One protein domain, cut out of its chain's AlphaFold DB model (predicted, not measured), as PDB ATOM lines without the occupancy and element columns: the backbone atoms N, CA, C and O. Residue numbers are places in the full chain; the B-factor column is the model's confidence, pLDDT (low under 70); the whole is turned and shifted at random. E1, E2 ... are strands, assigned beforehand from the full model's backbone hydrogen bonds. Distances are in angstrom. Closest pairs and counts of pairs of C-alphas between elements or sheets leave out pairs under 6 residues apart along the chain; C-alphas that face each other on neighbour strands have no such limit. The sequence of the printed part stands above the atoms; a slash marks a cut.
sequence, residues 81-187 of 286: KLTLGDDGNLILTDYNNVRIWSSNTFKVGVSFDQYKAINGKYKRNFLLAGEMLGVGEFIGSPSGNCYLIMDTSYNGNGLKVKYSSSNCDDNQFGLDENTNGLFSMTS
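Overview. This is residues 81 to 187 of the 286 residues of an uncharacterized protein of viral metagenome (UniProt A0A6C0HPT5). With little regular structure, two sheets meet where E4 nears E5, and residues 163 to 187 loop away and back to E7. The 107 printed residues hold seven strands, 28 residues, in antiparallel sheets E3 E2 E1 E4 and E5 E6 E7: all strand. It is compact, radius of gyration of the C-alphas 13.8 A, spanning 50 by 28 by 24 A.

Along the chain. Find C-alpha 81 at (215.109, 132.215, 110.566), where E1, 81 to 84, begins. Then come E2, 90 to 93, E3, 99 to 102, E4, 126 to 128, E5, 138 to 140, E6, 147 to 151, and E7, 158 to 162, ending at (202.703, 136.866, 96.593).

Arrangement. E1 E2 E3 and E5 E6 E7 are meanders, each strand the antiparallel neighbour of the last. E4, antiparallel neighbour of E1, completes a Greek key, with N 82 and O 127 2.9 A apart. The closest C-alphas of E4 and E5, 126 and 139, are 6.8 A apart.

Size, cuts and confidence. The link E3 to E4 is long; pLDDT is under 70 at residues 152 to 157 and 166 to 187.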
ATOM      1  N   LYS A  81     215.535 132.803 111.835       95.69
ATOM      2  CA  LYS A  81     215.109 132.215 110.566       95.69
ATOM      3  C   LYS A  81     213.696 132.663 110.223       95.69
ATOM      4  O   LYS A  81     212.768 132.404 110.985       95.69
ATOM      5  N   LEU A  82     213.530 133.293 109.061       96.12
ATOM      6  CA  LEU A  82     212.227 133.648 108.498       96.12
ATOM      7  C   LEU A  82     211.839 132.603 107.449       96.12
ATOM      8  O   LEU A  82     212.490 132.513 106.414       96.12
ATOM      9  N   THR A  83     210.805 131.809 107.716       97.81
ATOM     10  CA  THR A  83     210.384 130.667 106.886       97.81
ATOM     11  C   THR A  83     209.029 130.935 106.240       97.81
ATOM     12  O   THR A  83     208.111 131.357 106.935       97.81
ATOM     13  N   LEU A  84     208.893 130.647 104.943       97.25
ATOM     14  CA  LEU A  84     207.623 130.654 104.215       97.25
ATOM     15  C   LEU A  84     207.072 129.226 104.106       97.25
ATOM     16  O   LEU A  84     207.715 128.345 103.523       97.25
ATOM     17  N   GLY A  85     205.898 128.994 104.685       96.62
ATOM     18  CA  GLY A  85     205.178 127.726 104.582       96.62
ATOM     19  C   GLY A  85     204.369 127.596 103.289       96.62
ATOM     20  O   GLY A  85     204.078 128.581 102.612       96.62
ATOM     21  N   ASP A  86     203.967 126.365 102.967       96.56
ATOM     22  CA  ASP A  86     202.996 126.081 101.895       96.56
ATOM     23  C   ASP A  86     201.577 126.551 102.225       96.56
ATOM     24  O   ASP A  86     200.710 126.533 101.363       96.56
ATOM     25  N   ASP A  87     201.328 126.972 103.461       93.12
ATOM     26  CA  ASP A  87     200.099 127.632 103.894       93.12
ATOM     27  C   ASP A  87     200.107 129.142 103.601       93.12
ATOM     28  O   ASP A  87     199.115 129.821 103.848       93.12
ATOM     29  N   GLY A  88     201.206 129.681 103.061       88.94
ATOM     30  CA  GLY A  88     201.360 131.114 102.828       88.94
ATOM     31  C   GLY A  88     201.679 131.902 104.092       88.94
ATOM     32  O   GLY A  88     201.666 133.135 104.045       88.94
ATOM     33  N   ASN A  89     201.983 131.232 105.206       91.44
ATOM     34  CA  ASN A  89     202.351 131.881 106.452       91.44
ATOM     35  C   ASN A  89     203.866 132.119 106.514       91.44
ATOM     36  O   ASN A  89     204.670 131.228 106.220       91.44
ATOM     37  N   LEU A  90     204.267 133.321 106.929       93.50
ATOM     38  CA  LEU A  90     205.651 133.643 107.254       93.50
ATOM     39  C   LEU A  90     205.865 133.487 108.750       93.50
ATOM     40  O   LEU A  90     205.205 134.145 109.548       93.50
ATOM     41  N   ILE A  91     206.827 132.656 109.130       95.44
ATOM     42  CA  ILE A  91     207.149 132.373 110.525       95.44
ATOM     43  C   ILE A  91     208.582 132.812 110.790       95.44
ATOM     44  O   ILE A  91     209.512 132.317 110.156       95.44
ATOM     45  N   LEU A  92     208.761 133.704 111.763       95.25
ATOM     46  CA  LEU A  92     210.075 134.043 112.294       95.25
ATOM     47  C   LEU A  92     210.329 133.204 113.548       95.25
ATOM     48  O   LEU A  92     209.549 133.252 114.507       95.25
ATOM     49  N   THR A  93     211.425 132.452 113.545       95.62
ATOM     50  CA  THR A  93     211.906 131.714 114.715       95.62
ATOM     51  C   THR A  93     213.224 132.272 115.222       95.62
ATOM     52  O   THR A  93     214.022 132.785 114.437       95.62
ATOM     53  N   ASP A  94     213.463 132.139 116.524       91.81
ATOM     54  CA  ASP A  94     214.764 132.407 117.136       91.81
ATOM     55  C   ASP A  94     215.776 131.269 116.879       91.81
ATOM     56  O   ASP A  94     215.495 130.295 116.170       91.81
ATOM     57  N   TYR A  95     216.950 131.374 117.509       89.56
ATOM     58  CA  TYR A  95     218.032 130.389 117.418       89.56
ATOM     59  C   TYR A  95     217.693 128.999 117.987       89.56
ATOM     60  O   TYR A  95     218.374 128.027 117.656       89.56
ATOM     61  N   ASN A  96     216.652 128.885 118.816       89.94
ATOM     62  CA  ASN A  96     216.133 127.621 119.341       89.94
ATOM     63  C   ASN A  96     214.987 127.061 118.481       89.94
ATOM     64  O   ASN A  96     214.368 126.067 118.855       89.94
ATOM     65  N   ASN A  97     214.698 127.674 117.328       92.06
ATOM     66  CA  ASN A  97     213.517 127.411 116.503       92.06
ATOM     67  C   ASN A  97     212.182 127.691 117.220       92.06
ATOM     68  O   ASN A  97     211.137 127.190 116.798       92.06
ATOM     69  N   VAL A  98     212.180 128.508 118.275       93.31
ATOM     70  CA  VAL A  98     210.945 128.955 118.920       93.31
ATOM     71  C   VAL A  98     210.330 130.048 118.057       93.31
ATOM     72  O   VAL A  98     210.997 131.008 117.674       93.31
ATOM     73  N   ARG A  99     209.042 129.906 117.726       93.69
ATOM     74  CA  ARG A  99     208.291 130.929 116.990       93.69
ATOM     75  C   ARG A  99     208.201 132.199 117.832       93.69
ATOM     76  O   ARG A  99     207.617 132.179 118.910       93.69
ATOM     77  N   ILE A 100     208.705 133.302 117.291       93.19
ATOM     78  CA  ILE A 100     208.665 134.619 117.940       93.19
ATOM     79  C   ILE A 100     207.727 135.601 117.238       93.19
ATOM     80  O   ILE A 100     207.307 136.580 117.858       93.19
ATOM     81  N   TRP A 101     207.408 135.346 115.966       92.88
ATOM     82  CA  TRP A 101     206.451 136.112 115.172       92.88
ATOM     83  C   TRP A 101     205.884 135.260 114.021       92.88
ATOM     84  O   TRP A 101     206.492 134.270 113.604       92.88
ATOM     85  N   SER A 102     204.701 135.632 113.533       88.81
ATOM     86  CA  SER A 102     203.989 134.989 112.425       88.81
ATOM     87  C   SER A 102     203.173 136.041 111.674       88.81
ATOM     88  O   SER A 102     202.556 136.884 112.327       88.81
ATOM     89  N   SER A 103     203.123 135.985 110.339       84.25
ATOM     90  CA  SER A 103     202.246 136.870 109.553       84.25
ATOM     91  C   SER A 103     200.768 136.519 109.716       84.25
ATOM     92  O   SER A 103     199.914 137.366 109.471       84.25
ATOM     93  N   ASN A 104     200.465 135.282 110.133       83.94
ATOM     94  CA  ASN A 104     199.110 134.733 110.241       83.94
ATOM     95  C   ASN A 104     198.329 134.830 108.923       83.94
ATOM     96  O   ASN A 104     197.111 135.002 108.908       83.94
ATOM     97  N   THR A 105     199.046 134.716 107.807       82.00
ATOM     98  CA  THR A 105     198.465 134.633 106.471       82.00
ATOM     99  C   THR A 105     198.259 133.174 106.098       82.00
ATOM    100  O   THR A 105     199.163 132.367 106.267       82.00
ATOM    101  N   PHE A 106     197.073 132.843 105.584       83.06
ATOM    102  CA  PHE A 106     196.682 131.460 105.268       83.06
ATOM    103  C   PHE A 106     196.041 131.315 103.883       83.06
ATOM    104  O   PHE A 106     195.316 130.361 103.609       83.06
ATOM    105  N   LYS A 107     196.242 132.308 103.015       80.81
ATOM    106  CA  LYS A 107     195.719 132.299 101.650       80.81
ATOM    107  C   LYS A 107     196.867 131.988 100.703       80.81
ATOM    108  O   LYS A 107     197.946 132.546 100.835       80.81
ATOM    109  N   VAL A 108     196.627 131.085  99.763       86.56
ATOM    110  CA  VAL A 108     197.627 130.606  98.804       86.56
ATOM    111  C   VAL A 108     197.035 130.552  97.409       86.56
ATOM    112  O   VAL A 108     195.819 130.640  97.231       86.56
ATOM    113  N   GLY A 109     197.912 130.449  96.418       87.12
ATOM    114  CA  GLY A 109     197.539 130.378  95.019       87.12
ATOM    115  C   GLY A 109     197.667 128.986  94.428       87.12
ATOM    116  O   GLY A 109     197.869 127.989  95.118       87.12
ATOM    117  N   VAL A 110     197.586 128.947  93.107       89.12
ATOM    118  CA  VAL A 110     197.971 127.795  92.300       89.12
ATOM    119  C   VAL A 110     199.480 127.602  92.404       89.12
ATOM    120  O   VAL A 110     200.250 128.565  92.413       89.12
ATOM    121  N   SER A 111     199.896 126.342  92.498       93.69
ATOM    122  CA  SER A 111     201.304 125.955  92.496       93.69
ATOM    123  C   SER A 111     201.914 126.148  91.109       93.69
ATOM    124  O   SER A 111     201.372 125.672  90.113       93.69
ATOM    125  N   PHE A 112     203.064 126.819  91.060       93.12
ATOM    126  CA  PHE A 112     203.887 126.923  89.862       93.12
ATOM    127  C   PHE A 112     205.311 126.475  90.160       93.12
ATOM    128  O   PHE A 112     205.917 126.909  91.143       93.12
ATOM    129  N   ASP A 113     205.885 125.677  89.257       96.25
ATOM    130  CA  ASP A 113     207.256 125.184  89.404       96.25
ATOM    131  C   ASP A 113     208.261 126.325  89.567       96.25
ATOM    132  O   ASP A 113     209.126 126.252  90.436       96.25
ATOM    133  N   GLN A 114     208.106 127.420  88.815       95.31
ATOM    134  CA  GLN A 114     209.001 128.582  88.894       95.31
ATOM    135  C   GLN A 114     209.106 129.186  90.303       95.31
ATOM    136  O   GLN A 114     210.152 129.725  90.648       95.31
ATOM    137  N   TYR A 115     208.060 129.069  91.129       95.69
ATOM    138  CA  TYR A 115     208.015 129.653  92.470       95.69
ATOM    139  C   TYR A 115     208.299 128.647  93.581       95.69
ATOM    140  O   TYR A 115     208.186 128.997  94.752       95.69
ATOM    141  N   LYS A 116     208.699 127.412  93.255       98.12
ATOM    142  CA  LYS A 116     209.159 126.453  94.264       98.12
ATOM    143  C   LYS A 116     210.416 126.960  94.959       98.12
ATOM    144  O   LYS A 116     211.293 127.555  94.338       98.12
ATOM    145  N   ALA A 117     210.547 126.634  96.241       98.00
ATOM    146  CA  ALA A 117     211.699 126.967  97.077       98.00
ATOM    147  C   ALA A 117     213.051 126.673  96.402       98.00
ATOM    148  O   ALA A 117     213.972 127.486  96.477       98.00
ATOM    149  N   ILE A 118     213.148 125.541  95.697       98.06
ATOM    150  CA  ILE A 118     214.354 125.097  94.981       98.06
ATOM    151  C   ILE A 118     214.798 126.057  93.863       98.06
ATOM    152  O   ILE A 118     215.981 126.099  93.534       98.06
ATOM    153  N   ASN A 119     213.867 126.847  93.320       98.00
ATOM    154  CA  ASN A 119     214.094 127.802  92.236       98.00
ATOM    155  C   ASN A 119     214.286 129.246  92.737       98.00
ATOM    156  O   ASN A 119     214.606 130.129  91.945       98.00
ATOM    157  N   GLY A 120     214.124 129.493  94.043       96.69
ATOM    158  CA  GLY A 120     214.422 130.784  94.666       96.69
ATOM    159  C   GLY A 120     215.923 131.012  94.885       96.69
ATOM    160  O   GLY A 120     216.735 130.093  94.766       96.69
ATOM    161  N   LYS A 121     216.298 132.234  95.291       97.62
ATOM    162  CA  LYS A 121     217.700 132.684  95.442       97.62
ATOM    163  C   LYS A 121     218.584 131.712  96.230       97.62
ATOM    164  O   LYS A 121     219.691 131.389  95.810       97.62
ATOM    165  N   TYR A 122     218.086 131.249  97.374       98.00
ATOM    166  CA  TYR A 122     218.821 130.376  98.295       98.00
ATOM    167  C   TYR A 122     218.443 128.894  98.163       98.00
ATOM    168  O   TYR A 122     218.869 128.085  98.985       98.00
ATOM    169  N   LYS A 123     217.637 128.533  97.151       97.94
ATOM    170  CA  LYS A 123     217.179 127.158  96.885       97.94
ATOM    171  C   LYS A 123     216.495 126.480  98.085       97.94
ATOM    172  O   LYS A 123     216.603 125.271  98.282       97.94
ATOM    173  N   ARG A 124     215.821 127.277  98.916       98.00
ATOM    174  CA  ARG A 124     215.124 126.883 100.150       98.00
ATOM    175  C   ARG A 124     214.024 127.892 100.482       98.00
ATOM    176  O   ARG A 124     214.002 128.987  99.924       98.00
ATOM    177  N   ASN A 125     213.136 127.538 101.408       98.12
ATOM    178  CA  ASN A 125     211.960 128.334 101.773       98.12
ATOM    179  C   ASN A 125     212.178 129.251 102.991       98.12
ATOM    180  O   ASN A 125     211.221 129.604 103.677       98.12
ATOM    181  N   PHE A 126     213.424 129.612 103.306       97.62
ATOM    182  CA  PHE A 126     213.725 130.482 104.440       97.62
ATOM    183  C   PHE A 126     214.934 131.394 104.206       97.62
ATOM    184  O   PHE A 126     215.844 131.057 103.444       97.62
ATOM    185  N   LEU A 127     214.935 132.524 104.915       96.38
ATOM    186  CA  LEU A 127     216.055 133.455 105.053       96.38
ATOM    187  C   LEU A 127     216.690 133.296 106.434       96.38
ATOM    188  O   LEU A 127     215.978 133.214 107.440       96.38
ATOM    189  N   LEU A 128     218.019 133.272 106.477       94.56
ATOM    190  CA  LEU A 128     218.793 133.371 107.715       94.56
ATOM    191  C   LEU A 128     219.100 134.833 108.050       94.56
ATOM    192  O   LEU A 128     219.063 135.712 107.188       94.56
ATOM    193  N   ALA A 129     219.436 135.095 109.312       89.38
ATOM    194  CA  ALA A 129     219.922 136.404 109.732       89.38
ATOM    195  C   ALA A 129     221.108 136.870 108.861       89.38
ATOM    196  O   ALA A 129     222.077 136.138 108.664       89.38
ATOM    197  N   GLY A 130     221.022 138.099 108.347       85.94
ATOM    198  CA  GLY A 130     222.027 138.694 107.458       85.94
ATOM    199  C   GLY A 130     221.836 138.389 105.968       85.94
ATOM    200  O   GLY A 130     222.444 139.059 105.136       85.94
ATOM    201  N   GLU A 131     220.970 137.441 105.604       92.88
ATOM    202  CA  GLU A 131     220.619 137.206 104.205       92.88
ATOM    203  C   GLU A 131     219.606 138.233 103.706       92.88
ATOM    204  O   GLU A 131     218.683 138.634 104.415       92.88
ATOM    205  N   MET A 132     219.769 138.646 102.450       90.81
ATOM    206  CA  MET A 132     218.928 139.669 101.837       90.81
ATOM    207  C   MET A 132     218.370 139.198 100.498       90.81
ATOM    208  O   MET A 132     219.041 138.483  99.743       90.81
ATOM    209  N   LEU A 133     217.147 139.628 100.199       90.88
ATOM    210  CA  LEU A 133     216.577 139.578  98.858       90.88
ATOM    211  C   LEU A 133     216.783 140.941  98.204       90.88
ATOM    212  O   LEU A 133     216.287 141.960  98.681       90.88
ATOM    213  N   GLY A 134     217.549 140.941  97.126       88.19
ATOM    214  CA  GLY A 134     217.622 142.029  96.181       88.19
ATOM    215  C   GLY A 134     216.322 142.140  95.398       88.19
ATOM    216  O   GLY A 134     215.462 141.263  95.408       88.19
ATOM    217  N   VAL A 135     216.186 143.263  94.718       85.56
ATOM    218  CA  VAL A 135     214.995 143.627  93.961       85.56
ATOM    219  C   VAL A 135     214.673 142.565  92.900       85.56
ATOM    220  O   VAL A 135     215.515 142.252  92.063       85.56
ATOM    221  N   GLY A 136     213.455 142.015  92.938       87.00
ATOM    222  CA  GLY A 136     213.008 140.927  92.059       87.00
ATOM    223  C   GLY A 136     213.475 139.524  92.470       87.00
ATOM    224  O   GLY A 136     212.971 138.539  91.936       87.00
ATOM    225  N   GLU A 137     214.385 139.404  93.437       93.62
ATOM    226  CA  GLU A 137     214.772 138.111  93.998       93.62
ATOM    227  C   GLU A 137     213.719 137.623  94.998       93.62
ATOM    228  O   GLU A 137     213.118 138.408  95.741       93.62
ATOM    229  N   PHE A 138     213.523 136.305  95.045       95.62
ATOM    230  CA  PHE A 138     212.508 135.680  95.883       95.62
ATOM    231  C   PHE A 138     213.011 134.416  96.593       95.62
ATOM    232  O   PHE A 138     213.993 133.789  96.183       95.62
ATOM    233  N   ILE A 139     212.290 134.019  97.645       97.94
ATOM    234  CA  ILE A 139     212.248 132.639  98.139       97.94
ATOM    235  C   ILE A 139     210.840 132.077  97.940       97.94
ATOM    236  O   ILE A 139     209.846 132.770  98.141       97.94
ATOM    237  N   GLY A 140     210.760 130.828  97.504       97.38
ATOM    238  CA  GLY A 140     209.498 130.143  97.244       97.38
ATOM    239  C   GLY A 140     209.005 129.327  98.432       97.38
ATOM    240  O   GLY A 140     209.811 128.918  99.271       97.38
ATOM    241  N   SER A 141     207.709 129.023  98.474       97.44
ATOM    242  CA  SER A 141     207.209 127.920  99.299       97.44
ATOM    243  C   SER A 141     207.675 126.570  98.726       97.44
ATOM    244  O   SER A 141     208.016 126.490  97.539       97.44
ATOM    245  N   PRO A 142     207.745 125.491  99.526       98.00
ATOM    246  CA  PRO A 142     208.149 124.174  99.024       98.00
ATOM    247  C   PRO A 142     207.350 123.702  97.796       98.00
ATOM    248  O   PRO A 142     207.934 123.183  96.843       98.00
ATOM    249  N   SER A 143     206.039 123.943  97.781       97.38
ATOM    250  CA  SER A 143     205.130 123.610  96.681       97.38
ATOM    251  C   SER A 143     205.106 124.648  95.557       97.38
ATOM    252  O   SER A 143     204.672 124.326  94.454       97.38
ATOM    253  N   GLY A 144     205.564 125.878  95.794       96.00
ATOM    254  CA  GLY A 144     205.521 126.971  94.818       96.00
ATOM    255  C   GLY A 144     204.141 127.600  94.620       96.00
ATOM    256  O   GLY A 144     203.884 128.221  93.592       96.00
ATOM    257  N   ASN A 145     203.233 127.432  95.582       94.12
ATOM    258  CA  ASN A 145     201.914 128.077  95.602       94.12
ATOM    259  C   ASN A 145     201.927 129.522  96.139       94.12
ATOM    260  O   ASN A 145     200.935 130.246  96.022       94.12
ATOM    261  N   CYS A 146     203.046 129.948  96.725       93.62
ATOM    262  CA  CYS A 146     203.315 131.315  97.142       93.62
ATOM    263  C   CYS A 146     204.829 131.564  97.201       93.62
ATOM    264  O   CYS A 146     205.637 130.633  97.192       93.62
ATOM    265  N   TYR A 147     205.224 132.832  97.227       94.62
ATOM    266  CA  TYR A 147     206.628 133.227  97.266       94.62
ATOM    267  C   TYR A 147     206.805 134.581  97.952       94.62
ATOM    268  O   TYR A 147     205.957 135.465  97.859       94.62
ATOM    269  N   LEU A 148     207.925 134.744  98.647       94.12
ATOM    270  CA  LEU A 148     208.350 135.986  99.277       94.12
ATOM    271  C   LEU A 148     209.321 136.701  98.343       94.12
ATOM    272  O   LEU A 148     210.368 136.143  98.029       94.12
ATOM    273  N   ILE A 149     209.005 137.923  97.927       92.19
ATOM    274  CA  ILE A 149     209.791 138.693  96.955       92.19
ATOM    275  C   ILE A 149     210.065 140.106  97.458       92.19
ATOM    276  O   ILE A 149     209.225 140.712  98.128       92.19
ATOM    277  N   MET A 150     211.226 140.647  97.097       87.44
ATOM    278  CA  MET A 150     211.462 142.086  97.172       87.44
ATOM    279  C   MET A 150     210.825 142.756  95.949       87.44
ATOM    280  O   MET A 150     211.386 142.742  94.852       87.44
ATOM    281  N   ASP A 151     209.615 143.282  96.124       81.38
ATOM    282  CA  ASP A 151     208.793 143.788  95.024       81.38
ATOM    283  C   ASP A 151     209.307 145.130  94.465       81.38
ATOM    284  O   ASP A 151     209.796 145.990  95.199       81.38
ATOM    285  N   THR A 152     209.167 145.299  93.148       69.00
ATOM    286  CA  THR A 152     209.512 146.501  92.366       69.00
ATOM    287  C   THR A 152     208.321 147.399  92.059       69.00
ATOM    288  O   THR A 152     208.509 148.484  91.500       69.00
ATOM    289  N   SER A 153     207.097 146.937  92.335       62.88
ATOM    290  CA  SER A 153     205.880 147.607  91.877       62.88
ATOM    291  C   SER A 153     205.720 149.030  92.435       62.88
ATOM    292  O   SER A 153     206.145 149.348  93.547       62.88
ATOM    293  N   TYR A 154     205.064 149.886  91.637       46.22
ATOM    294  CA  TYR A 154     204.907 151.343  91.809       46.22
ATOM    295  C   TYR A 154     204.432 151.790  93.208       46.22
ATOM    296  O   TYR A 154     204.747 152.898  93.639       46.22
ATOM    297  N   ASN A 155     203.736 150.911  93.939       55.03
ATOM    298  CA  ASN A 155     203.157 151.193  95.255       55.03
ATOM    299  C   ASN A 155     203.912 150.570  96.441       55.03
ATOM    300  O   ASN A 155     203.501 150.771  97.582       55.03
ATOM    301  N   GLY A 156     205.005 149.831  96.235       52.19
ATOM    302  CA  GLY A 156     205.742 149.289  97.371       52.19
ATOM    303  C   GLY A 156     207.069 148.663  97.001       52.19
ATOM    304  O   GLY A 156     207.106 147.502  96.604       52.19
ATOM    305  N   ASN A 157     208.145 149.412  97.241       60.12
ATOM    306  CA  ASN A 157     209.464 148.837  97.472       60.12
ATOM    307  C   ASN A 157     209.388 148.092  98.808       60.12
ATOM    308  O   ASN A 157     209.344 148.718  99.864       60.12
ATOM    309  N   GLY A 158     209.275 146.775  98.805       74.38
ATOM    310  CA  GLY A 158     209.111 146.074 100.068       74.38
ATOM    311  C   GLY A 158     209.038 144.577  99.921       74.38
ATOM    312  O   GLY A 158     208.747 144.037  98.854       74.38
ATOM    313  N   LEU A 159     209.303 143.923 101.041       83.44
ATOM    314  CA  LEU A 159     209.194 142.488 101.166       83.44
ATOM    315  C   LEU A 159     207.709 142.104 101.197       83.44
ATOM    316  O   LEU A 159     206.970 142.541 102.086       83.44
ATOM    317  N   LYS A 160     207.275 141.307 100.216       86.38
ATOM    318  CA  LYS A 160     205.876 140.893 100.052       86.38
ATOM    319  C   LYS A 160     205.755 139.396  99.842       86.38
ATOM    320  O   LYS A 160     206.542 138.813  99.100       86.38
ATOM    321  N   VAL A 161     204.719 138.794 100.417       88.75
ATOM    322  CA  VAL A 161     204.303 137.430 100.056       88.75
ATOM    323  C   VAL A 161     203.289 137.518  98.921       88.75
ATOM    324  O   VAL A 161     202.238 138.130  99.091       88.75
ATOM    325  N   LYS A 162     203.579 136.912  97.771       88.44
ATOM    326  CA  LYS A 162     202.703 136.866  96.593       88.44
ATOM    327  C   LYS A 162     202.270 135.435  96.283       88.44
ATOM    328  O   LYS A 162     202.895 134.468  96.710       88.44
ATOM    329  N   TYR A 163     201.185 135.316  95.529       88.50
ATOM    330  CA  TYR A 163     200.625 134.067  95.021       88.50
ATOM    331  C   TYR A 163     199.894 134.360  93.705       88.50
ATOM    332  O   TYR A 163     199.686 135.518  93.361       88.50
ATOM    333  N   SER A 164     199.543 133.323  92.948       83.44
ATOM    334  CA  SER A 164     198.808 133.451  91.679       83.44
ATOM    335  C   SER A 164     197.469 132.717  91.780       83.44
ATOM    336  O   SER A 164     197.447 131.591  92.262       83.44
ATOM    337  N   SER A 165     196.356 133.301  91.339       77.88
ATOM    338  CA  SER A 165     195.036 132.645  91.325       77.88
ATOM    339  C   SER A 165     194.606 132.271  89.900       77.88
ATOM    340  O   SER A 165     194.754 133.067  88.979       77.88
ATOM    341  N   SER A 166     194.041 131.071  89.711       63.44
ATOM    342  CA  SER A 166     193.384 130.657  88.460       63.44
ATOM    343  C   SER A 166     191.869 130.826  88.589       63.44
ATOM    344  O   SER A 166     191.178 129.897  88.996       63.44
ATOM    345  N   ASN A 167     191.370 132.039  88.364       49.78
ATOM    346  CA  ASN A 167     189.970 132.331  88.015       49.78
ATOM    347  C   ASN A 167     189.830 133.840  87.805       49.78
ATOM    348  O   ASN A 167     189.162 134.554  88.547       49.78
ATOM    349  N   CYS A 168     190.537 134.326  86.795       51.72
ATOM    350  CA  CYS A 168     190.088 135.512  86.098       51.72
ATOM    351  C   CYS A 168     188.972 135.008  85.181       51.72
ATOM    352  O   CYS A 168     189.268 134.270  84.249       51.72
ATOM    353  N   ASP A 169     187.709 135.301  85.492       47.72
ATOM    354  CA  ASP A 169     186.639 135.245  84.487       47.72
ATOM    355  C   ASP A 169     187.189 135.937  83.222       47.72
ATOM    356  O   ASP A 169     187.824 136.981  83.363       47.72
ATOM    357  N   ASP A 170     187.026 135.394  82.013       46.38
ATOM    358  CA  ASP A 170     187.755 135.856  80.804       46.38
ATOM    359  C   ASP A 170     187.495 137.338  80.419       46.38
ATOM    360  O   ASP A 170     188.158 137.896  79.545       46.38
ATOM    361  N   ASN A 171     186.572 138.012  81.115       43.81
ATOM    362  CA  ASN A 171     186.292 139.452  81.020       43.81
ATOM    363  C   ASN A 171     186.903 140.298  82.157       43.81
ATOM    364  O   ASN A 171     186.686 141.507  82.228       43.81
ATOM    365  N   GLN A 172     187.660 139.679  83.052       42.06
ATOM    366  CA  GLN A 172     188.384 140.291  84.155       42.06
ATOM    367  C   GLN A 172     189.789 139.695  84.186       42.06
ATOM    368  O   GLN A 172     190.119 138.913  85.072       42.06
ATOM    369  N   PHE A 173     190.647 140.084  83.235       35.91
ATOM    370  CA  PHE A 173     192.090 140.022  83.482       35.91
ATOM    371  C   PHE A 173     192.336 140.597  84.876       35.91
ATOM    372  O   PHE A 173     191.869 141.702  85.145       35.91
ATOM    373  N   GLY A 174     192.999 139.835  85.748       37.22
ATOM    374  CA  GLY A 174     193.288 140.193  87.134       37.22
ATOM    375  C   GLY A 174     194.031 141.524  87.241       37.22
ATOM    376  O   GLY A 174     195.248 141.570  87.372       37.22
ATOM    377  N   LEU A 175     193.259 142.603  87.180       38.19
ATOM    378  CA  LEU A 175     193.562 143.976  87.563       38.19
ATOM    379  C   LEU A 175     193.021 144.236  88.971       38.19
ATOM    380  O   LEU A 175     192.759 145.371  89.353       38.19
ATOM    381  N   ASP A 176     192.799 143.175  89.737       41.25
ATOM    382  CA  ASP A 176     192.459 143.292  91.132       41.25
ATOM    383  C   ASP A 176     193.734 143.768  91.862       41.25
ATOM    384  O   ASP A 176     194.809 143.166  91.833       41.25
ATOM    385  N   GLU A 177     193.614 144.911  92.515       46.50
ATOM    386  CA  GLU A 177     194.632 145.549  93.355       46.50
ATOM    387  C   GLU A 177     195.003 144.689  94.591       46.50
ATOM    388  O   GLU A 177     195.941 145.011  95.320       46.50
ATOM    389  N   ASN A 178     194.317 143.555  94.791       41.34
ATOM    390  CA  ASN A 178     194.382 142.627  95.925       41.34
ATOM    391  C   ASN A 178     195.059 141.266  95.598       41.34
ATOM    392  O   ASN A 178     195.223 140.418  96.481       41.34
ATOM    393  N   THR A 179     195.473 141.028  94.351       43.69
ATOM    394  CA  THR A 179     196.072 139.767  93.866       43.69
ATOM    395  C   THR A 179     197.587 139.799  94.023       43.69
ATOM    396  O   THR A 179     198.265 138.796  93.834       43.69
ATOM    397  N   ASN A 180     198.129 140.930  94.480       50.94
ATOM    398  CA  ASN A 180     199.557 141.179  94.603       50.94
ATOM    399  C   ASN A 180     199.979 141.494  96.045       50.94
ATOM    400  O   ASN A 180     200.607 142.519  96.312       50.94
ATOM    401  N   GLY A 181     199.689 140.584  96.977       51.31
ATOM    402  CA  GLY A 181     200.283 140.613  98.317       51.31
ATOM    403  C   GLY A 181     199.371 140.072  99.415       51.31
ATOM    404  O   GLY A 181     198.364 140.690  99.725       51.31
ATOM    405  N   LEU A 182     199.733 138.954 100.047       55.44
ATOM    406  CA  LEU A 182     199.087 138.469 101.284       55.44
ATOM    407  C   LEU A 182     199.489 139.307 102.491       55.44
ATOM    408  O   LEU A 182     198.722 139.492 103.429       55.44
ATOM    409  N   PHE A 183     200.734 139.765 102.461       59.16
ATOM    410  CA  PHE A 183     201.368 140.520 103.518       59.16
ATOM    411  C   PHE A 183     202.438 141.402 102.889       59.16
ATOM    412  O   PHE A 183     203.225 140.932 102.061       59.16
ATOM    413  N   SER A 184     202.461 142.671 103.284       55.00
ATOM    414  CA  SER A 184     203.547 143.599 102.991       55.00
ATOM    415  C   SER A 184     204.079 144.098 104.318       55.00
ATOM    416  O   SER A 184     203.310 144.592 105.141       55.00
ATOM    417  N   MET A 185     205.393 144.027 104.513       54.22
ATOM    418  CA  MET A 185     206.009 144.832 105.566       54.22
ATOM    419  C   MET A 185     205.897 146.307 105.152       54.22
ATOM    420  O   MET A 185     206.010 146.625 103.961       54.22
ATOM    421  N   THR A 186     205.564 147.185 106.101       46.00
ATOM    422  CA  THR A 186     205.319 148.612 105.854       46.00
ATOM    423  C   THR A 186     206.511 149.282 105.183       46.00
ATOM    424  O   THR A 186     207.664 148.871 105.317       46.00
ATOM    425  N   SER A 187     206.218 150.335 104.422       47.34
ATOM    426  CA  SER A 187     207.227 151.100 103.709       47.34
ATOM    427  C   SER A 187     208.206 151.757 104.688       47.34
ATOM    428  O   SER A 187     207.772 152.556 105.515       47.34
TER     429      SER A 187